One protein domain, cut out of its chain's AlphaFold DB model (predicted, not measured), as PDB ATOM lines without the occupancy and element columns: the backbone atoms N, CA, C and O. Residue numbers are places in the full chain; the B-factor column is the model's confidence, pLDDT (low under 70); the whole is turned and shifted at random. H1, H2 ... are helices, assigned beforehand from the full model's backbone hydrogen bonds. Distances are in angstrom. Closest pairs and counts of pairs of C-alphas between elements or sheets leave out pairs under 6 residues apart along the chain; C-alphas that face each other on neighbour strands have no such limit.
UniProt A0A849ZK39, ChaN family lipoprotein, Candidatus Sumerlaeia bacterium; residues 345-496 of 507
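What this domain is: This is residues 345 to 496 of the 507 residues of the protein "ChaN family lipoprotein" of Candidatus Sumerlaeia bacterium (UniProt A0A849ZK39). Two long helices, H1 and H5, cross as an X close to each other in the core, with H7 packed on both of them and H3 packed on the first half of H5. H2 folds back on H3 as a helical hairpin whose turn makes one end of the longest axis, while the short helix H6 lies at the other end, near H1 and H5. The printed part has 152 residues with seven named helices in the order H1 to H7 and no named strand, and its class is all helix. It is compact, with a radius of gyration of the C-alphas of 15.6 A and spans of 49 by 37 by 30 A.

Where its parts are: H1, residues 349 to 370, begins with C-alpha 349 at (-28.097, 8.717, -46.446) and is 31.9 A long. H2 takes residues 379 to 391 and H3 residues 398 to 419, 31.2 A long. H4 is four residues, 431 to 434. H5, residues 437 to 460, is the longest helix at 33.7 A, with C-alpha 437 at (-27.394, 5.898, -58.317). H6 takes residues 466 to 473, and H7 takes residues 482 to 494, ending with C-alpha 494 at (-2.715, 7.661, -42.404).

How they stand to each other: H5 is the hub, touching four other helices. H1 touches it at a steep tilt of 47 degrees, the same way, and the closest C-alphas, of Val 361 and Gly 448, are 4.2 A apart. H7 touches H1 with residues 482 to 487 alone, closest at the C-alphas of Gln 355 and Ala 483, 5.3 A. H7 touches H5 with residues 491 to 494 alone, closest at the C-alphas of Ala 458 and Leu 494, 6.7 A. H3 touches H5 with residues 400 to 408 alone, closest at the C-alphas of Ile 404 and Ile 443, 5.3 A, at a steep tilt of 48 degrees. H3 and H7 only just touch, with 3 pairs of C-alphas within 8 A, the closest those of Leu 419 and Arg 492 at 6.5 A. H2 and H3 form a helical hairpin, opposite ways at 43 degrees, with the C-alphas of Phe 382 and Thr 405 closest at 5.8 A. H2 and H5 are only just apart, closest 8.3 A. H4 and H5 only just touch, with 3 pairs within 8 A, and only at the corner, the C-alphas of Phe 434 and Tyr 440 closest at 5.5 A. H6 is close to H1 but not clearly touching, with the C-alphas of Leu 362 and Phe 473 closest at 6.9 A. Every O i to N i+4 pair is within hydrogen-bond range in H3, H5, H6 and H7, against 17 of 18 in H1 and 8 of 9 in H2; H4 is too short for such a pair.

The domain as a whole: The two C-alphas farthest apart, of Arg 393 and Gly 467, are 48.9 A apart. The printed part has no cut, and the link from H3 to H4, 11 residues, is long. The mean pLDDT of the printed part is 85.0, and 15 residues are under 70, among them residues 390 to 399.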
ATOM      1  N   ALA A 345     -28.824  -1.852 -40.674       69.81
ATOM      2  CA  ALA A 345     -29.913  -1.094 -41.267       69.81
ATOM      3  C   ALA A 345     -29.429   0.322 -41.615       69.81
ATOM      4  O   ALA A 345     -28.680   0.948 -40.861       69.81
ATOM      5  N   VAL A 346     -29.844   0.821 -42.777       71.81
ATOM      6  CA  VAL A 346     -29.478   2.163 -43.229       71.81
ATOM      7  C   VAL A 346     -30.371   3.186 -42.530       71.81
ATOM      8  O   VAL A 346     -31.506   3.421 -42.939       71.81
ATOM      9  N   ASP A 347     -29.838   3.822 -41.487       69.56
ATOM     10  CA  ASP A 347     -30.566   4.834 -40.710       69.56
ATOM     11  C   ASP A 347     -30.608   6.207 -41.406       69.56
ATOM     12  O   ASP A 347     -31.536   6.999 -41.207       69.56
ATOM     13  N   SER A 348     -29.605   6.528 -42.236       84.69
ATOM     14  CA  SER A 348     -29.541   7.799 -42.963       84.69
ATOM     15  C   SER A 348     -28.713   7.727 -44.259       84.69
ATOM     16  O   SER A 348     -27.779   6.930 -44.349       84.69
ATOM     17  N   PRO A 349     -28.949   8.618 -45.250       86.25
ATOM     18  CA  PRO A 349     -28.097   8.717 -46.446       86.25
ATOM     19  C   PRO A 349     -26.631   9.059 -46.147       86.25
ATOM     20  O   PRO A 349     -25.755   8.851 -46.981       86.25
ATOM     21  N   LEU A 350     -26.357   9.653 -44.979       89.00
ATOM     22  CA  LEU A 350     -24.993   9.923 -44.530       89.00
ATOM     23  C   LEU A 350     -24.310   8.622 -44.103       89.00
ATOM     24  O   LEU A 350     -23.163   8.395 -44.482       89.00
ATOM     25  N   ASP A 351     -25.016   7.794 -43.336       87.50
ATOM     26  CA  ASP A 351     -24.509   6.508 -42.863       87.50
ATOM     27  C   ASP A 351     -24.323   5.531 -44.020       87.50
ATOM     28  O   ASP A 351     -23.232   4.980 -44.137       87.50
ATOM     29  N   ASP A 352     -25.290   5.429 -44.942       87.62
ATOM     30  CA  ASP A 352     -25.156   4.623 -46.171       87.62
ATOM     31  C   ASP A 352     -23.886   4.996 -46.945       87.62
ATOM     32  O   ASP A 352     -23.084   4.138 -47.309       87.62
ATOM     33  N   PHE A 353     -23.652   6.299 -47.132       92.00
ATOM     34  CA  PHE A 353     -22.496   6.788 -47.874       92.00
ATOM     35  C   PHE A 353     -21.175   6.372 -47.237       92.00
ATOM     36  O   PHE A 353     -20.299   5.855 -47.932       92.00
ATOM     37  N   TYR A 354     -21.003   6.587 -45.930       93.88
ATOM     38  CA  TYR A 354     -19.748   6.230 -45.267       93.88
ATOM     39  C   TYR A 354     -19.601   4.722 -45.060       93.88
ATOM     40  O   TYR A 354     -18.478   4.235 -45.141       93.88
ATOM     41  N   GLN A 355     -20.688   3.980 -44.842       91.25
ATOM     42  CA  GLN A 355     -20.654   2.519 -44.762       91.25
ATOM     43  C   GLN A 355     -20.204   1.917 -46.095       91.25
ATOM     44  O   GLN A 355     -19.251   1.143 -46.112       91.25
ATOM     45  N   ARG A 356     -20.809   2.329 -47.219       90.56
ATOM     46  CA  ARG A 356     -20.388   1.881 -48.556       90.56
ATOM     47  C   ARG A 356     -18.963   2.315 -48.869       90.56
ATOM     48  O   ARG A 356     -18.151   1.480 -49.232       90.56
ATOM     49  N   THR A 357     -18.619   3.582 -48.626       94.56
ATOM     50  CA  THR A 357     -17.247   4.073 -48.857       94.56
ATOM     51  C   THR A 357     -16.225   3.263 -48.063       94.56
ATOM     52  O   THR A 357     -15.190   2.902 -48.604       94.56
ATOM     53  N   MET A 358     -16.498   2.945 -46.795       95.31
ATOM     54  CA  MET A 358     -15.590   2.131 -45.989       95.31
ATOM     55  C   MET A 358     -15.516   0.673 -46.460       95.31
ATOM     56  O   MET A 358     -14.446   0.081 -46.352       95.31
ATOM     57  N   ARG A 359     -16.593   0.102 -47.012       92.75
ATOM     58  CA  ARG A 359     -16.537  -1.215 -47.668       92.75
ATOM     59  C   ARG A 359     -15.616  -1.186 -48.883       92.75
ATOM     60  O   ARG A 359     -14.696  -1.992 -48.921       92.75
ATOM     61  N   GLU A 360     -15.746  -0.181 -49.750       94.50
ATOM     62  CA  GLU A 360     -14.844   0.011 -50.898       94.50
ATOM     63  C   GLU A 360     -13.381   0.227 -50.486       94.50
ATOM     64  O   GLU A 360     -12.460  -0.203 -51.175       94.50
ATOM     65  N   VAL A 361     -13.124   0.877 -49.339       97.19
ATOM     66  CA  VAL A 361     -11.758   0.978 -48.791       97.19
ATOM     67  C   VAL A 361     -11.172  -0.410 -48.544       97.19
ATOM     68  O   VAL A 361     -10.011  -0.645 -48.880       97.19
ATOM     69  N   LEU A 362     -11.952  -1.311 -47.942       96.69
ATOM     70  CA  LEU A 362     -11.525  -2.671 -47.617       96.69
ATOM     71  C   LEU A 362     -11.458  -3.561 -48.862       96.69
ATOM     72  O   LEU A 362     -10.488  -4.308 -49.001       96.69
ATOM     73  N   GLY A 363     -12.431  -3.435 -49.770       94.69
ATOM     74  CA  GLY A 363     -12.463  -4.083 -51.084       94.69
ATOM     75  C   GLY A 363     -11.200  -3.789 -51.882       94.69
ATOM     76  O   GLY A 363     -10.400  -4.680 -52.190       94.69
ATOM     77  N   PHE A 364     -10.939  -2.501 -52.098       94.19
ATOM     78  CA  PHE A 364      -9.771  -2.056 -52.838       94.19
ATOM     79  C   PHE A 364      -8.457  -2.407 -52.127       94.19
ATOM     80  O   PHE A 364      -7.505  -2.853 -52.769       94.19
ATOM     81  N   PHE A 365      -8.385  -2.268 -50.798       96.31
ATOM     82  CA  PHE A 365      -7.213  -2.699 -50.030       96.31
ATOM     83  C   PHE A 365      -6.929  -4.200 -50.201       96.31
ATOM     84  O   PHE A 365      -5.783  -4.585 -50.436       96.31
ATOM     85  N   GLY A 366      -7.954  -5.053 -50.123       92.56
ATOM     86  CA  GLY A 366      -7.792  -6.493 -50.319       92.56
ATOM     87  C   GLY A 366      -7.345  -6.838 -51.738       92.56
ATOM     88  O   GLY A 366      -6.450  -7.663 -51.917       92.56
ATOM     89  N   SER A 367      -7.852  -6.123 -52.744       89.06
ATOM     90  CA  SER A 367      -7.377  -6.287 -54.120       89.06
ATOM     91  C   SER A 367      -5.897  -5.930 -54.303       89.06
ATOM     92  O   SER A 367      -5.196  -6.591 -55.063       89.06
ATOM     93  N   LYS A 368      -5.392  -4.937 -53.556       86.69
ATOM     94  CA  LYS A 368      -3.980  -4.533 -53.559       86.69
ATOM     95  C   LYS A 368      -3.061  -5.570 -52.913       86.69
ATOM     96  O   LYS A 368      -1.902  -5.646 -53.299       86.69
ATOM     97  N   ILE A 369      -3.556  -6.386 -51.974       85.75
ATOM     98  CA  ILE A 369      -2.798  -7.536 -51.442       85.75
ATOM     99  C   ILE A 369      -2.509  -8.548 -52.558       85.75
ATOM    100  O   ILE A 369      -1.433  -9.141 -52.580       85.75
ATOM    101  N   ILE A 370      -3.458  -8.743 -53.476       81.12
ATOM    102  CA  ILE A 370      -3.314  -9.669 -54.607       81.12
ATOM    103  C   ILE A 370      -2.517  -9.026 -55.744       81.12
ATOM    104  O   ILE A 370      -1.588  -9.636 -56.266       81.12
ATOM    105  N   ASN A 371      -2.851  -7.784 -56.098       74.62
ATOM    106  CA  ASN A 371      -2.179  -7.002 -57.128       74.62
ATOM    107  C   ASN A 371      -1.686  -5.654 -56.562       74.62
ATOM    108  O   ASN A 371      -2.386  -4.638 -56.670       74.62
ATOM    109  N   PRO A 372      -0.458  -5.596 -56.011       72.62
ATOM    110  CA  PRO A 372       0.111  -4.360 -55.464       72.62
ATOM    111  C   PRO A 372       0.187  -3.209 -56.480       72.62
ATOM    112  O   PRO A 372       0.129  -2.032 -56.104       72.62
ATOM    113  N   GLN A 373       0.273  -3.543 -57.774       69.56
ATOM    114  CA  GLN A 373       0.383  -2.591 -58.878       69.56
ATOM    115  C   GLN A 373      -0.964  -1.987 -59.305       69.56
ATOM    116  O   GLN A 373      -0.951  -1.001 -60.041       69.56
ATOM    117  N   ARG A 374      -2.112  -2.502 -58.825       74.88
ATOM    118  CA  ARG A 374      -3.450  -1.967 -59.154       74.88
ATOM    119  C   ARG A 374      -3.486  -0.454 -58.937       74.88
ATOM    120  O   ARG A 374      -3.128   0.018 -57.863       74.88
ATOM    121  N   LEU A 375      -3.912   0.332 -59.919       73.19
ATOM    122  CA  LEU A 375      -3.950   1.794 -59.803       73.19
ATOM    123  C   LEU A 375      -5.344   2.288 -59.399       73.19
ATOM    124  O   LEU A 375      -6.354   1.646 -59.670       73.19
ATOM    125  N   ALA A 376      -5.386   3.450 -58.750       80.88
ATOM    126  CA  ALA A 376      -6.605   4.209 -58.491       80.88
ATOM    127  C   ALA A 376      -6.341   5.686 -58.766       80.88
ATOM    128  O   ALA A 376      -5.210   6.152 -58.612       80.88
ATOM    129  N   TYR A 377      -7.391   6.430 -59.112       79.19
ATOM    130  CA  TYR A 377      -7.295   7.881 -59.201       79.19
ATOM    131  C   TYR A 377      -7.033   8.499 -57.827       79.19
ATOM    132  O   TYR A 377      -7.743   8.241 -56.851       79.19
ATOM    133  N   LEU A 378      -6.022   9.359 -57.769       85.25
ATOM    134  CA  LEU A 378      -5.641  10.131 -56.591       85.25
ATOM    135  C   LEU A 378      -6.038  11.608 -56.761       85.25
ATOM    136  O   LEU A 378      -6.606  12.010 -57.779       85.25
ATOM    137  N   ASP A 379      -5.747  12.444 -55.757       85.81
ATOM    138  CA  ASP A 379      -6.100  13.874 -55.744       85.81
ATOM    139  C   ASP A 379      -5.743  14.589 -57.062       85.81
ATOM    140  O   ASP A 379      -6.576  15.291 -57.639       85.81
ATOM    141  N   ALA A 380      -4.514  14.386 -57.553       79.25
ATOM    142  CA  ALA A 380      -3.994  15.058 -58.742       79.25
ATOM    143  C   ALA A 380      -4.722  14.644 -60.033       79.25
ATOM    144  O   ALA A 380      -4.895  15.475 -60.929       79.25
ATOM    145  N   ASP A 381      -5.186  13.395 -60.113       80.44
ATOM    146  CA  ASP A 381      -5.905  12.870 -61.274       80.44
ATOM    147  C   ASP A 381      -7.282  13.518 -61.378       80.44
ATOM    148  O   ASP A 381      -7.645  14.047 -62.430       80.44
ATOM    149  N   PHE A 382      -8.022  13.598 -60.266       83.06
ATOM    150  CA  PHE A 382      -9.312  14.293 -60.233       83.06
ATOM    151  C   PHE A 382      -9.172  15.790 -60.541       83.06
ATOM    152  O   PHE A 382      -9.996  16.354 -61.265       83.06
ATOM    153  N   GLU A 383      -8.113  16.441 -60.053       86.06
ATOM    154  CA  GLU A 383      -7.795  17.833 -60.396       86.06
ATOM    155  C   GLU A 383      -7.423  17.989 -61.888       86.06
ATOM    156  O   GLU A 383      -7.760  18.995 -62.524       86.06
ATOM    157  N   GLY A 384      -6.754  16.997 -62.483       81.69
ATOM    158  CA  GLY A 384      -6.478  16.911 -63.920       81.69
ATOM    159  C   GLY A 384      -7.749  16.768 -64.758       81.69
ATOM    160  O   GLY A 384      -8.001  17.594 -65.641       81.69
ATOM    161  N   ILE A 385      -8.593  15.792 -64.419       80.94
ATOM    162  CA  ILE A 385      -9.881  15.520 -65.070       80.94
ATOM    163  C   ILE A 385     -10.786  16.757 -65.001       80.94
ATOM    164  O   ILE A 385     -11.372  17.165 -66.005       80.94
ATOM    165  N   ALA A 386     -10.863  17.424 -63.844       84.50
ATOM    166  CA  ALA A 386     -11.650  18.646 -63.691       84.50
ATOM    167  C   ALA A 386     -11.176  19.773 -64.626       84.50
ATOM    168  O   ALA A 386     -12.007  20.468 -65.220       84.50
ATOM    169  N   ARG A 387      -9.854  19.941 -64.794       82.88
ATOM    170  CA  ARG A 387      -9.268  20.926 -65.720       82.88
ATOM    171  C   ARG A 387      -9.557  20.586 -67.181       82.88
ATOM    172  O   ARG A 387      -9.873  21.492 -67.953       82.88
ATOM    173  N   GLU A 388      -9.475  19.315 -67.568       77.69
ATOM    174  CA  GLU A 388      -9.771  18.868 -68.936       77.69
ATOM    175  C   GLU A 388     -11.254  19.065 -69.285       77.69
ATOM    176  O   GLU A 388     -11.588  19.657 -70.316       77.69
ATOM    177  N   LEU A 389     -12.153  18.645 -68.392       71.38
ATOM    178  CA  LEU A 389     -13.603  18.740 -68.585       71.38
ATOM    179  C   LEU A 389     -14.125  20.183 -68.558       71.38
ATOM    180  O   LEU A 389     -15.237  20.439 -69.020       71.38
ATOM    181  N   HIS A 390     -13.345  21.138 -68.041       67.06
ATOM    182  CA  HIS A 390     -13.650  22.566 -68.139       67.06
ATOM    183  C   HIS A 390     -13.352  23.144 -69.535       67.06
ATOM    184  O   HIS A 390     -13.947  24.146 -69.921       67.06
ATOM    185  N   ARG A 391     -12.453  22.516 -70.308       59.66
ATOM    186  CA  ARG A 391     -11.948  23.032 -71.595       59.66
ATOM    187  C   ARG A 391     -12.680  22.495 -72.833       59.66
ATOM    188  O   ARG A 391     -12.426  22.990 -73.926       59.66
ATOM    189  N   ARG A 392     -13.564  21.496 -72.707       58.59
ATOM    190  CA  ARG A 392     -14.223  20.819 -73.849       58.59
ATOM    191  C   ARG A 392     -15.747  20.738 -73.696       58.59
ATOM    192  O   ARG A 392     -16.269  20.680 -72.585       58.59
ATOM    193  N   ARG A 393     -16.470  20.690 -74.826       52.03
ATOM    194  CA  ARG A 393     -17.897  20.313 -74.868       52.03
ATOM    195  C   ARG A 393     -17.990  18.846 -74.427       52.03
ATOM    196  O   ARG A 393     -17.341  17.991 -75.018       52.03
ATOM    197  N   VAL A 394     -18.697  18.588 -73.329       53.88
ATOM    198  CA  VAL A 394     -18.693  17.285 -72.646       53.88
ATOM    199  C   VAL A 394     -19.680  16.347 -73.338       53.88
ATOM    200  O   VAL A 394     -20.860  16.677 -73.429       53.88
ATOM    201  N   ASP A 395     -19.185  15.209 -73.822       54.34
ATOM    202  CA  ASP A 395     -19.997  14.111 -74.358       54.34
ATOM    203  C   ASP A 395     -20.916  13.511 -73.272       54.34
ATOM    204  O   ASP A 395     -20.639  13.630 -72.075       54.34
ATOM    205  N   VAL A 396     -22.002  12.853 -73.675       47.97
ATOM    206  CA  VAL A 396     -23.017  12.255 -72.796       47.97
ATOM    207  C   VAL A 396     -22.381  11.284 -71.795       47.97
ATOM    208  O   VAL A 396     -22.681  11.380 -70.606       47.97
ATOM    209  N   GLN A 397     -21.426  10.446 -72.221       48.72
ATOM    210  CA  GLN A 397     -20.715   9.506 -71.334       48.72
ATOM    211  C   GLN A 397     -19.770  10.197 -70.332       48.72
ATOM    212  O   GLN A 397     -19.571   9.720 -69.218       48.72
ATOM    213  N   ARG A 398     -19.235  11.382 -70.660       62.59
ATOM    214  CA  ARG A 398     -18.368  12.160 -69.750       62.59
ATOM    215  C   ARG A 398     -19.163  13.014 -68.753       62.59
ATOM    216  O   ARG A 398     -18.569  13.683 -67.899       62.59
ATOM    217  N   ARG A 399     -20.500  13.027 -68.844       68.81
ATOM    218  CA  ARG A 399     -21.371  13.813 -67.954       68.81
ATOM    219  C   ARG A 399     -21.353  13.280 -66.523       68.81
ATOM    220  O   ARG A 399     -21.286  14.093 -65.599       68.81
ATOM    221  N   ASP A 400     -21.365  11.961 -66.352       73.00
ATOM    222  CA  ASP A 400     -21.337  11.313 -65.037       73.00
ATOM    223  C   ASP A 400     -19.964  11.459 -64.395       73.00
ATOM    224  O   ASP A 400     -19.877  11.960 -63.274       73.00
ATOM    225  N   LEU A 401     -18.891  11.198 -65.152       77.31
ATOM    226  CA  LEU A 401     -17.518  11.438 -64.703       77.31
ATOM    227  C   LEU A 401     -17.333  12.879 -64.206       77.31
ATOM    228  O   LEU A 401     -16.808  13.103 -63.121       77.31
ATOM    229  N   ARG A 402     -17.865  13.876 -64.928       80.69
ATOM    230  CA  ARG A 402     -17.819  15.281 -64.488       80.69
ATOM    231  C   ARG A 402     -18.530  15.517 -63.154       80.69
ATOM    232  O   ARG A 402     -18.074  16.346 -62.362       80.69
ATOM    233  N   LYS A 403     -19.683  14.877 -62.927       83.81
ATOM    234  CA  LYS A 403     -20.420  14.993 -61.659       83.81
ATOM    235  C   LYS A 403     -19.633  14.321 -60.538       83.81
ATOM    236  O   LYS A 403     -19.406  14.977 -59.525       83.81
ATOM    237  N   ILE A 404     -19.159  13.094 -60.762       86.00
ATOM    238  CA  ILE A 404     -18.341  12.322 -59.818       86.00
ATOM    239  C   ILE A 404     -17.117  13.142 -59.406       86.00
ATOM    240  O   ILE A 404     -16.992  13.483 -58.233       86.00
ATOM    241  N   THR A 405     -16.289  13.588 -60.361       86.75
ATOM    242  CA  THR A 405     -15.097  14.408 -60.087       86.75
ATOM    243  C   THR A 405     -15.431  15.643 -59.251       86.75
ATOM    244  O   THR A 405     -14.719  15.962 -58.302       86.75
ATOM    245  N   ARG A 406     -16.534  16.345 -59.549       89.25
ATOM    246  CA  ARG A 406     -16.942  17.533 -58.781       89.25
ATOM    247  C   ARG A 406     -17.287  17.190 -57.329       89.25
ATOM    248  O   ARG A 406     -16.905  17.933 -56.425       89.25
ATOM    249  N   HIS A 407     -18.036  16.113 -57.108       91.31
ATOM    250  CA  HIS A 407     -18.431  15.684 -55.768       91.31
ATOM    251  C   HIS A 407     -17.239  15.146 -54.969       91.31
ATOM    252  O   HIS A 407     -17.089  15.529 -53.809       91.31
ATOM    253  N   VAL A 408     -16.358  14.367 -55.602       92.06
ATOM    254  CA  VAL A 408     -15.105  13.879 -55.009       92.06
ATOM    255  C   VAL A 408     -14.230  15.053 -54.580       92.06
ATOM    256  O   VAL A 408     -13.899  15.155 -53.405       92.06
ATOM    257  N   LEU A 409     -13.940  16.015 -55.467       91.50
ATOM    258  CA  LEU A 409     -13.121  17.187 -55.121       91.50
ATOM    259  C   LEU A 409     -13.718  18.005 -53.964       91.50
ATOM    260  O   LEU A 409     -12.994  18.418 -53.060       91.50
ATOM    261  N   ARG A 410     -15.046  18.189 -53.938       91.94
ATOM    262  CA  ARG A 410     -15.732  18.847 -52.812       91.94
ATOM    263  C   ARG A 410     -15.556  18.067 -51.507       91.94
ATOM    264  O   ARG A 410     -15.408  18.682 -50.451       91.94
ATOM    265  N   HIS A 411     -15.601  16.739 -51.553       93.75
ATOM    266  CA  HIS A 411     -15.376  15.904 -50.373       93.75
ATOM    267  C   HIS A 411     -13.912  15.972 -49.910       93.75
ATOM    268  O   HIS A 411     -13.666  16.226 -48.731       93.75
ATOM    269  N   LEU A 412     -12.942  15.954 -50.832       91.00
ATOM    270  CA  LEU A 412     -11.520  16.157 -50.522       91.00
ATOM    271  C   LEU A 412     -11.241  17.518 -49.854       91.00
ATOM    272  O   LEU A 412     -10.392  17.629 -48.967       91.00
ATOM    273  N   GLU A 413     -11.972  18.578 -50.208       90.88
ATOM    274  CA  GLU A 413     -11.894  19.858 -49.486       90.88
ATOM    275  C   GLU A 413     -12.397  19.758 -48.035       90.88
ATOM    276  O   GLU A 413     -11.866  20.429 -47.141       90.88
ATOM    277  N   ILE A 414     -13.425  18.943 -47.784       91.12
ATOM    278  CA  ILE A 414     -13.924  18.663 -46.432       91.12
ATOM    279  C   ILE A 414     -12.858  17.897 -45.650       91.12
ATOM    280  O   ILE A 414     -12.505  18.336 -44.557       91.12
ATOM    281  N   GLU A 415     -12.288  16.839 -46.228       92.06
ATOM    282  CA  GLU A 415     -11.181  16.071 -45.649       92.06
ATOM    283  C   GLU A 415     -10.019  16.964 -45.216       92.06
ATOM    284  O   GLU A 415      -9.647  16.983 -44.041       92.06
ATOM    285  N   ARG A 416      -9.494  17.778 -46.142       90.06
ATOM    286  CA  ARG A 416      -8.398  18.723 -45.878       90.06
ATOM    287  C   ARG A 416      -8.759  19.702 -44.754       90.06
ATOM    288  O   ARG A 416      -7.904  20.067 -43.949       90.06
ATOM    289  N   GLY A 417     -10.017  20.138 -44.684       88.50
ATOM    290  CA  GLY A 417     -10.519  20.998 -43.614       88.50
ATOM    291  C   GLY A 417     -10.567  20.305 -42.250       88.50
ATOM    292  O   GLY A 417     -10.153  20.907 -41.258       88.50
ATOM    293  N   VAL A 418     -11.037  19.056 -42.201       88.38
ATOM    294  CA  VAL A 418     -11.125  18.246 -40.975       88.38
ATOM    295  C   VAL A 418      -9.738  17.909 -40.439       88.38
ATOM    296  O   VAL A 418      -9.490  18.071 -39.246       88.38
ATOM    297  N   LEU A 419      -8.812  17.513 -41.313       86.69
ATOM    298  CA  LEU A 419      -7.432  17.182 -40.947       86.69
ATOM    299  C   LEU A 419      -6.667  18.381 -40.376       86.69
ATOM    300  O   LEU A 419      -5.894  18.237 -39.436       86.69
ATOM    301  N   ARG A 420      -6.934  19.590 -40.885       87.31
ATOM    302  CA  ARG A 420      -6.354  20.844 -40.369       87.31
ATOM    303  C   ARG A 420      -7.044  21.367 -39.102       87.31
ATOM    304  O   ARG A 420      -6.727  22.473 -38.671       87.31
ATOM    305  N   GLY A 421      -8.044  20.659 -38.569       84.06
ATOM    306  CA  GLY A 421      -8.868  21.123 -37.445       84.06
ATOM    307  C   GLY A 421      -9.754  22.337 -37.766       84.06
ATOM    308  O   GLY A 421     -10.336  22.933 -36.864       84.06
ATOM    309  N   LYS A 422      -9.874  22.721 -39.045       79.31
ATOM    310  CA  LYS A 422     -10.631  23.903 -39.503       79.31
ATOM    311  C   LYS A 422     -12.105  23.604 -39.783       79.31
ATOM    312  O   LYS A 422     -12.895  24.532 -39.941       79.31
ATOM    313  N   ARG A 423     -12.476  22.329 -39.905       83.75
ATOM    314  CA  ARG A 423     -13.852  21.869 -40.134       83.75
ATOM    315  C   ARG A 423     -14.159  20.670 -39.241       83.75
ATOM    316  O   ARG A 423     -13.270  19.894 -38.911       83.75
ATOM    317  N   ARG A 424     -15.429  20.507 -38.877       86.75
ATOM    318  CA  ARG A 424     -15.937  19.245 -38.320       86.75
ATOM    319  C   ARG A 424     -16.331  18.301 -39.464       86.75
ATOM    320  O   ARG A 424     -16.613  18.800 -40.559       86.75
ATOM    321  N   PRO A 425     -16.360  16.975 -39.232       88.38
ATOM    322  CA  PRO A 425     -16.987  16.036 -40.156       88.38
ATOM    323  C   PRO A 425     -18.396  16.503 -40.565       88.38
ATOM    324  O   PRO A 425     -19.089  17.137 -39.761       88.38
ATOM    325  N   PRO A 426     -18.812  16.261 -41.818       88.31
ATOM    326  CA  PRO A 426     -20.060  16.794 -42.341       88.31
ATOM    327  C   PRO A 426     -21.261  16.119 -41.676       88.31
ATOM    328  O   PRO A 426     -21.371  14.899 -41.675       88.31
ATOM    329  N   SER A 427     -22.212  16.909 -41.180       85.12
ATOM    330  CA  SER A 427     -23.469  16.383 -40.628       85.12
ATOM    331  C   SER A 427     -24.507  16.037 -41.701       85.12
ATOM    332  O   SER A 427     -25.502  15.384 -41.405       85.12
ATOM    333  N   ARG A 428     -24.310  16.504 -42.944       85.44
ATOM    334  CA  ARG A 428     -25.147  16.216 -44.119       85.44
ATOM    335  C   ARG A 428     -24.313  16.270 -45.394       85.44
ATOM    336  O   ARG A 428     -23.341  17.023 -45.470       85.44
ATOM    337  N   LEU A 429     -24.749  15.534 -46.411       84.88
ATOM    338  CA  LEU A 429     -24.158  15.541 -47.748       84.88
ATOM    339  C   LEU A 429     -25.102  16.199 -48.777       84.88
ATOM    340  O   LEU A 429     -26.318  16.241 -48.557       84.88
ATOM    341  N   PRO A 430     -24.580  16.751 -49.891       81.31
ATOM    342  CA  PRO A 430     -25.404  17.375 -50.925       81.31
ATOM    343  C   PRO A 430     -26.423  16.395 -51.518       81.31
ATOM    344  O   PRO A 430     -26.037  15.386 -52.092       81.31
ATOM    345  N   ARG A 431     -27.724  16.721 -51.465       78.75
ATOM    346  CA  ARG A 431     -28.799  15.854 -51.999       78.75
ATOM    347  C   ARG A 431     -28.603  15.456 -53.465       78.75
ATOM    348  O   ARG A 431     -29.040  14.391 -53.874       78.75
ATOM    349  N   GLU A 432     -27.954  16.315 -54.246       75.56
ATOM    350  CA  GLU A 432     -27.670  16.092 -55.667       75.56
ATOM    351  C   GLU A 432     -26.845  14.830 -55.928       75.56
ATOM    352  O   GLU A 432     -27.052  14.193 -56.956       75.56
ATOM    353  N   GLN A 433     -25.969  14.436 -54.997       78.38
ATOM    354  CA  GLN A 433     -25.102  13.273 -55.187       78.38
ATOM    355  C   GLN A 433     -25.842  11.935 -55.043       78.38
ATOM    356  O   GLN A 433     -25.313  10.917 -55.458       78.38
ATOM    357  N   PHE A 434     -27.052  11.943 -54.471       77.62
ATOM    358  CA  PHE A 434     -27.886  10.754 -54.259       77.62
ATOM    359  C   PHE A 434     -28.988  10.603 -55.319       77.62
ATOM    360  O   PHE A 434     -29.768   9.661 -55.267       77.62
ATOM    361  N   ARG A 435     -29.115  11.556 -56.257       76.75
ATOM    362  CA  ARG A 435     -30.195  11.541 -57.262       76.75
ATOM    363  C   ARG A 435     -30.002  10.474 -58.330       76.75
ATOM    364  O   ARG A 435     -30.977   9.947 -58.845       76.75
ATOM    365  N   GLU A 436     -28.753  10.234 -58.703       77.88
ATOM    366  CA  GLU A 436     -28.380   9.296 -59.754       77.88
ATOM    367  C   GLU A 436     -27.512   8.219 -59.116       77.88
ATOM    368  O   GLU A 436     -26.386   8.500 -58.702       77.88
ATOM    369  N   PHE A 437     -28.044   7.001 -59.025       76.50
ATOM    370  CA  PHE A 437     -27.394   5.898 -58.317       76.50
ATOM    371  C   PHE A 437     -25.981   5.604 -58.845       76.50
ATOM    372  O   PHE A 437     -25.067   5.368 -58.066       76.50
ATOM    373  N   SER A 438     -25.743   5.744 -60.152       69.62
ATOM    374  CA  SER A 438     -24.399   5.549 -60.708       69.62
ATOM    375  C   SER A 438     -23.412   6.666 -60.405       69.62
ATOM    376  O   SER A 438     -22.220   6.413 -60.270       69.62
ATOM    377  N   VAL A 439     -23.879   7.911 -60.291       80.94
ATOM    378  CA  VAL A 439     -23.018   9.012 -59.836       80.94
ATOM    379  C   VAL A 439     -22.682   8.806 -58.366       80.94
ATOM    380  O   VAL A 439     -21.538   9.008 -57.971       80.94
ATOM    381  N   TYR A 440     -23.666   8.384 -57.573       86.00
ATOM    382  CA  TYR A 440     -23.488   8.057 -56.167       86.00
ATOM    383  C   TYR A 440     -22.424   6.972 -55.966       86.00
ATOM    384  O   TYR A 440     -21.437   7.208 -55.267       86.00
ATOM    385  N   LEU A 441     -22.582   5.835 -56.644       83.00
ATOM    386  CA  LEU A 441     -21.659   4.711 -56.553       83.00
ATOM    387  C   LEU A 441     -20.262   5.075 -57.073       83.00
ATOM    388  O   LEU A 441     -19.269   4.809 -56.409       83.00
ATOM    389  N   GLY A 442     -20.175   5.828 -58.174       83.31
ATOM    390  CA  GLY A 442     -18.895   6.326 -58.679       83.31
ATOM    391  C   GLY A 442     -18.148   7.247 -57.703       83.31
ATOM    392  O   GLY A 442     -16.919   7.253 -57.686       83.31
ATOM    393  N   ILE A 443     -18.855   8.016 -56.862       89.94
ATOM    394  CA  ILE A 443     -18.227   8.815 -55.791       89.94
ATOM    395  C   ILE A 443     -17.710   7.903 -54.674       89.94
ATOM    396  O   ILE A 443     -16.604   8.121 -54.178       89.94
ATOM    397  N   VAL A 444     -18.511   6.910 -54.288       91.94
ATOM    398  CA  VAL A 444     -18.178   5.910 -53.268       91.94
ATOM    399  C   VAL A 444     -16.929   5.115 -53.674       91.94
ATOM    400  O   VAL A 444     -15.963   5.120 -52.912       91.94
ATOM    401  N   HIS A 445     -16.879   4.574 -54.900       89.69
ATOM    402  CA  HIS A 445     -15.693   3.907 -55.457       89.69
ATOM    403  C   HIS A 445     -14.479   4.843 -55.469       89.69
ATOM    404  O   HIS A 445     -13.415   4.501 -54.964       89.69
ATOM    405  N   ALA A 446     -14.625   6.072 -55.979       89.38
ATOM    406  CA  ALA A 446     -13.513   7.018 -56.077       89.38
ATOM    407  C   ALA A 446     -12.864   7.343 -54.719       89.38
ATOM    408  O   ALA A 446     -11.637   7.376 -54.605       89.38
ATOM    409  N   LEU A 447     -13.673   7.595 -53.686       94.50
ATOM    410  CA  LEU A 447     -13.168   7.884 -52.341       94.50
ATOM    411  C   LEU A 447     -12.636   6.623 -51.654       94.50
ATOM    412  O   LEU A 447     -11.575   6.678 -51.024       94.50
ATOM    413  N   GLY A 448     -13.337   5.500 -51.814       95.38
ATOM    414  CA  GLY A 448     -12.948   4.197 -51.288       95.38
ATOM    415  C   GLY A 448     -11.600   3.735 -51.825       95.38
ATOM    416  O   GLY A 448     -10.677   3.506 -51.049       95.38
ATOM    417  N   TYR A 449     -11.429   3.721 -53.147       93.19
ATOM    418  CA  TYR A 449     -10.206   3.260 -53.812       93.19
ATOM    419  C   TYR A 449      -9.009   4.140 -53.470       93.19
ATOM    420  O   TYR A 449      -7.898   3.657 -53.221       93.19
ATOM    421  N   ARG A 450      -9.233   5.455 -53.392       94.06
ATOM    422  CA  ARG A 450      -8.214   6.404 -52.952       94.06
ATOM    423  C   ARG A 450      -7.761   6.103 -51.525       94.06
ATOM    424  O   ARG A 450      -6.562   5.980 -51.277       94.06
ATOM    425  N   LEU A 451      -8.691   6.006 -50.575       95.12
ATOM    426  CA  LEU A 451      -8.341   5.776 -49.173       95.12
ATOM    427  C   LEU A 451      -7.792   4.354 -48.950       95.12
ATOM    428  O   LEU A 451      -6.846   4.196 -48.182       95.12
ATOM    429  N   GLY A 452      -8.281   3.355 -49.688       95.31
ATOM    430  CA  GLY A 452      -7.738   1.995 -49.743       95.31
ATOM    431  C   GLY A 452      -6.301   1.954 -50.269       95.31
ATOM    432  O   GLY A 452      -5.453   1.281 -49.688       95.31
ATOM    433  N   THR A 453      -5.974   2.759 -51.288       90.31
ATOM    434  CA  THR A 453      -4.591   2.929 -51.773       90.31
ATOM    435  C   THR A 453      -3.679   3.493 -50.685       90.31
ATOM    436  O   THR A 453      -2.564   3.006 -50.491       90.31
ATOM    437  N   LEU A 454      -4.145   4.504 -49.949       92.62
ATOM    438  CA  LEU A 454      -3.386   5.094 -48.842       92.62
ATOM    439  C   LEU A 454      -3.215   4.112 -47.676       92.62
ATOM    440  O   LEU A 454      -2.137   4.068 -47.080       92.62
ATOM    441  N   LEU A 455      -4.253   3.328 -47.367       95.44
ATOM    442  CA  LEU A 455      -4.216   2.267 -46.363       95.44
ATOM    443  C   LEU A 455      -3.193   1.192 -46.742       95.44
ATOM    444  O   LEU A 455      -2.336   0.869 -45.924       95.44
ATOM    445  N   TYR A 456      -3.213   0.714 -47.987       91.25
ATOM    446  CA  TYR A 456      -2.253  -0.275 -48.474       91.25
ATOM    447  C   TYR A 456      -0.814   0.246 -48.406       91.25
ATOM    448  O   TYR A 456       0.052  -0.409 -47.838       91.25
ATOM    449  N   ALA A 457      -0.566   1.474 -48.867       87.69
ATOM    450  CA  ALA A 457       0.761   2.089 -48.786       87.69
ATOM    451  C   ALA A 457       1.237   2.332 -47.337       87.69
ATOM    452  O   ALA A 457       2.431   2.490 -47.085       87.69
ATOM    453  N   ALA A 458       0.324   2.445 -46.366       92.00
ATOM    454  CA  ALA A 458       0.671   2.503 -44.948       92.00
ATOM    455  C   ALA A 458       0.985   1.124 -44.370       92.00
ATOM    456  O   ALA A 458       1.928   1.016 -43.589       92.00
ATOM    457  N   PHE A 459       0.218   0.111 -44.764       91.38
ATOM    458  CA  PHE A 459       0.419  -1.285 -44.392       91.38
ATOM    459  C   PHE A 459       1.751  -1.829 -44.931       91.38
ATOM    460  O   PHE A 459       2.544  -2.353 -44.160       91.38
ATOM    461  N   GLU A 460       2.057  -1.595 -46.210       85.00
ATOM    462  CA  GLU A 460       3.325  -1.986 -46.850       85.00
ATOM    463  C   GLU A 460       4.549  -1.355 -46.167       85.00
ATOM    464  O   GLU A 460       5.607  -1.965 -46.068       85.00
ATOM    465  N   LYS A 461       4.399  -0.127 -45.654       86.69
ATOM    466  CA  LYS A 461       5.443   0.594 -44.906       86.69
ATOM    467  C   LYS A 461       5.418   0.311 -43.402       86.69
ATOM    468  O   LYS A 461       5.997   1.090 -42.647       86.69
ATOM    469  N   GLU A 462       4.668  -0.700 -42.965       88.25
ATOM    470  CA  GLU A 462       4.508  -1.107 -41.560       88.25
ATOM    471  C   GLU A 462       4.034   0.022 -40.619       88.25
ATOM    472  O   GLU A 462       4.165  -0.046 -39.399       88.25
ATOM    473  N   ARG A 463       3.430   1.089 -41.164       90.31
ATOM    474  CA  ARG A 463       2.879   2.199 -40.367       90.31
ATOM    475  C   ARG A 463       1.548   1.841 -39.723       90.31
ATOM    476  O   ARG A 463       1.167   2.503 -38.757       90.31
ATOM    477  N   ILE A 464       0.833   0.873 -40.291       92.12
ATOM    478  CA  ILE A 464      -0.396   0.277 -39.762       92.12
ATOM    479  C   ILE A 464      -0.168  -1.229 -39.721       92.12
ATOM    480  O   ILE A 464       0.179  -1.821 -40.741       92.12
ATOM    481  N   GLY A 465      -0.348  -1.828 -38.546       91.25
ATOM    482  CA  GLY A 465      -0.121  -3.259 -38.358       91.25
ATOM    483  C   GLY A 465      -1.267  -4.129 -38.875       91.25
ATOM    484  O   GLY A 465      -2.409  -3.686 -39.013       91.25
ATOM    485  N   THR A 466      -0.982  -5.415 -39.074       92.25
ATOM    486  CA  THR A 466      -1.960  -6.430 -39.492       92.25
ATOM    487  C   THR A 466      -3.184  -6.503 -38.575       92.25
ATOM    488  O   THR A 466      -4.305  -6.657 -39.056       92.25
ATOM    489  N   GLY A 467      -2.990  -6.349 -37.259       93.50
ATOM    490  CA  GLY A 467      -4.083  -6.315 -36.283       93.50
ATOM    491  C   GLY A 467      -5.034  -5.133 -36.493       93.50
ATOM    492  O   GLY A 467      -6.241  -5.334 -36.533       93.50
ATOM    493  N   GLU A 468      -4.503  -3.929 -36.740       94.50
ATOM    494  CA  GLU A 468      -5.323  -2.733 -37.001       94.50
ATOM    495  C   GLU A 468      -6.186  -2.913 -38.261       94.50
ATOM    496  O   GLU A 468      -7.363  -2.555 -38.273       94.50
ATOM    497  N   VAL A 469      -5.626  -3.499 -39.325       95.00
ATOM    498  CA  VAL A 469      -6.380  -3.782 -40.556       95.00
ATOM    499  C   VAL A 469      -7.444  -4.854 -40.319       95.00
ATOM    500  O   VAL A 469      -8.583  -4.700 -40.752       95.00
ATOM    501  N   ARG A 470      -7.104  -5.929 -39.600       95.19
ATOM    502  CA  ARG A 470      -8.052  -6.991 -39.237       95.19
ATOM    503  C   ARG A 470      -9.233  -6.455 -38.428       95.19
ATOM    504  O   ARG A 470     -10.374  -6.856 -38.671       95.19
ATOM    505  N   ASP A 471      -8.969  -5.527 -37.513       94.19
ATOM    506  CA  ASP A 471     -10.004  -4.872 -36.722       94.19
ATOM    507  C   ASP A 471     -10.949  -4.069 -37.615       94.19
ATOM    508  O   ASP A 471     -12.161  -4.158 -37.422       94.19
ATOM    509  N   LEU A 472     -10.429  -3.357 -38.627       94.44
ATOM    510  CA  LEU A 472     -11.249  -2.657 -39.625       94.44
ATOM    511  C   LEU A 472     -12.138  -3.624 -40.418       94.44
ATOM    512  O   LEU A 472     -13.327  -3.352 -40.570       94.44
ATOM    513  N   PHE A 473     -11.597  -4.764 -40.862       94.19
ATOM    514  CA  PHE A 473     -12.365  -5.807 -41.557       94.19
ATOM    515  C   PHE A 473     -13.498  -6.397 -40.709       94.19
ATOM    516  O   PHE A 473     -14.467  -6.908 -41.267       94.19
ATOM    517  N   SER A 474     -13.397  -6.310 -39.382       93.00
ATOM    518  CA  SER A 474     -14.377  -6.868 -38.445       93.00
ATOM    519  C   SER A 474     -15.407  -5.841 -37.958       93.00
ATOM    520  O   SER A 474     -16.316  -6.200 -37.212       93.00
ATOM    521  N   GLN A 475     -15.296  -4.562 -38.348       90.31
ATOM    522  CA  GLN A 475     -16.226  -3.523 -37.898       90.31
ATOM    523  C   GLN A 475     -17.563  -3.580 -38.656       90.31
ATOM    524  O   GLN A 475     -17.573  -3.436 -39.877       90.31
ATOM    525  N   PRO A 476     -18.709  -3.686 -37.958       83.94
ATOM    526  CA  PRO A 476     -20.024  -3.679 -38.599       83.94
ATOM    527  C   PRO A 476     -20.628  -2.283 -38.786       83.94
ATOM    528  O   PRO A 476     -21.639  -2.155 -39.465       83.94
ATOM    529  N   TRP A 477     -20.059  -1.252 -38.149       88.56
ATOM    530  CA  TRP A 477     -20.545   0.139 -38.172       88.56
ATOM    531  C   TRP A 477     -22.065   0.296 -37.945       88.56
ATOM    532  O   TRP A 477     -22.738   1.028 -38.673       88.56
ATOM    533  N   ARG A 478     -22.600  -0.404 -36.930       83.88
ATOM    534  CA  ARG A 478     -24.041  -0.440 -36.604       83.88
ATOM    535  C   ARG A 478     -24.579   0.862 -36.024       83.88
ATOM    536  O   ARG A 478     -25.726   1.196 -36.268       83.88
ATOM    537  N   GLU A 479     -23.767   1.574 -35.249       86.69
ATOM    538  CA  GLU A 479     -24.208   2.804 -34.590       86.69
ATOM    539  C   GLU A 479     -24.223   3.983 -35.579       86.69
ATOM    540  O   GLU A 479     -23.251   4.137 -36.338       86.69
ATOM    541  N   PRO A 480     -25.241   4.863 -35.547       86.44
ATOM    542  CA  PRO A 480     -25.289   6.059 -36.384       86.44
ATOM    543  C   PRO A 480     -24.009   6.900 -36.285       86.44
ATOM    544  O   PRO A 480     -23.525   7.226 -35.198       86.44
ATOM    545  N   GLY A 481     -23.430   7.258 -37.431       87.75
ATOM    546  CA  GLY A 481     -22.189   8.023 -37.538       87.75
ATOM    547  C   GLY A 481     -20.900   7.237 -37.271       87.75
ATOM    548  O   GLY A 481     -19.813   7.795 -37.452       87.75
ATOM    549  N   SER A 482     -20.965   5.956 -36.891       91.38
ATOM    550  CA  SER A 482     -19.765   5.154 -36.597       91.38
ATOM    551  C   SER A 482     -18.877   4.936 -37.828       91.38
ATOM    552  O   SER A 482     -17.659   5.094 -37.729       91.38
ATOM    553  N   ALA A 483     -19.461   4.690 -39.007       92.00
ATOM    554  CA  ALA A 483     -18.714   4.584 -40.265       92.00
ATOM    555  C   ALA A 483     -18.023   5.905 -40.641       92.00
ATOM    556  O   ALA A 483     -16.867   5.914 -41.061       92.00
ATOM    557  N   GLN A 484     -18.693   7.045 -40.432       94.50
ATOM    558  CA  GLN A 484     -18.089   8.363 -40.645       94.50
ATOM    559  C   GLN A 484     -16.910   8.592 -39.691       94.50
ATOM    560  O   GLN A 484     -15.856   9.088 -40.104       94.50
ATOM    561  N   ALA A 485     -17.078   8.251 -38.414       93.75
ATOM    562  CA  ALA A 485     -16.017   8.363 -37.425       93.75
ATOM    563  C   ALA A 485     -14.814   7.481 -37.796       93.75
ATOM    564  O   ALA A 485     -13.680   7.960 -37.733       93.75
ATOM    565  N   ALA A 486     -15.060   6.249 -38.255       94.56
ATOM    566  CA  ALA A 486     -14.032   5.338 -38.750       94.56
ATOM    567  C   ALA A 486     -13.297   5.913 -39.972       94.56
ATOM    568  O   ALA A 486     -12.069   5.962 -39.962       94.56
ATOM    569  N   TYR A 487     -14.020   6.449 -40.961       96.12
ATOM    570  CA  TYR A 487     -13.440   7.068 -42.160       96.12
ATOM    571  C   TYR A 487     -12.463   8.199 -41.818       96.12
ATOM    572  O   TYR A 487     -11.295   8.178 -42.208       96.12
ATOM    573  N   PHE A 488     -12.910   9.191 -41.040       94.62
ATOM    574  CA  PHE A 488     -12.050  10.318 -40.666       94.62
ATOM    575  C   PHE A 488     -10.970   9.930 -39.648       94.62
ATOM    576  O   PHE A 488      -9.912  10.561 -39.619       94.62
ATOM    577  N   GLY A 489     -11.219   8.918 -38.813       93.81
ATOM    578  CA  GLY A 489     -10.223   8.341 -37.912       93.81
ATOM    579  C   GLY A 489      -9.072   7.705 -38.686       93.81
ATOM    580  O   GLY A 489      -7.913   8.056 -38.458       93.81
ATOM    581  N   LEU A 490      -9.401   6.862 -39.666       94.44
ATOM    582  CA  LEU A 490      -8.438   6.238 -40.565       94.44
ATOM    583  C   LEU A 490      -7.669   7.289 -41.372       94.44
ATOM    584  O   LEU A 490      -6.440   7.267 -41.408       94.44
ATOM    585  N   LEU A 491      -8.365   8.276 -41.937       92.50
ATOM    586  CA  LEU A 491      -7.729   9.363 -42.679       92.50
ATOM    587  C   LEU A 491      -6.682  10.115 -41.832       92.50
ATOM    588  O   LEU A 491      -5.591  10.403 -42.320       92.50
ATOM    589  N   ARG A 492      -6.975  10.401 -40.553       90.94
ATOM    590  CA  ARG A 492      -5.997  11.004 -39.624       90.94
ATOM    591  C   ARG A 492      -4.826  10.064 -39.345       90.94
ATOM    592  O   ARG A 492      -3.681  10.510 -39.384       90.94
ATOM    593  N   ARG A 493      -5.102   8.781 -39.084       90.81
ATOM    594  CA  ARG A 493      -4.085   7.751 -38.810       90.81
ATOM    595  C   ARG A 493      -3.077   7.626 -39.955       90.81
ATOM    596  O   ARG A 493      -1.887   7.461 -39.701       90.81
ATOM    597  N   LEU A 494      -3.538   7.768 -41.197       87.88
ATOM    598  CA  LEU A 494      -2.715   7.661 -42.404       87.88
ATOM    599  C   LEU A 494      -1.837   8.894 -42.680       87.88
ATOM    600  O   LEU A 494      -0.839   8.761 -43.395       87.88
ATOM    601  N   GLN A 495      -2.163  10.057 -42.099       74.88
ATOM    602  CA  GLN A 495      -1.387  11.304 -42.215       74.88
ATOM    603  C   GLN A 495      -0.309  11.503 -41.131       74.88
ATOM    604  O   GLN A 495       0.409  12.502 -41.181       74.88
ATOM    605  N   GLY A 496      -0.171  10.592 -40.159       56.84
ATOM    606  CA  GLY A 496       0.884  10.674 -39.136       56.84
ATOM    607  C   GLY A 496       2.307  10.589 -39.728       56.84
ATOM    608  O   GLY A 496       2.484   9.932 -40.763       56.84
TER     609      GLY A 496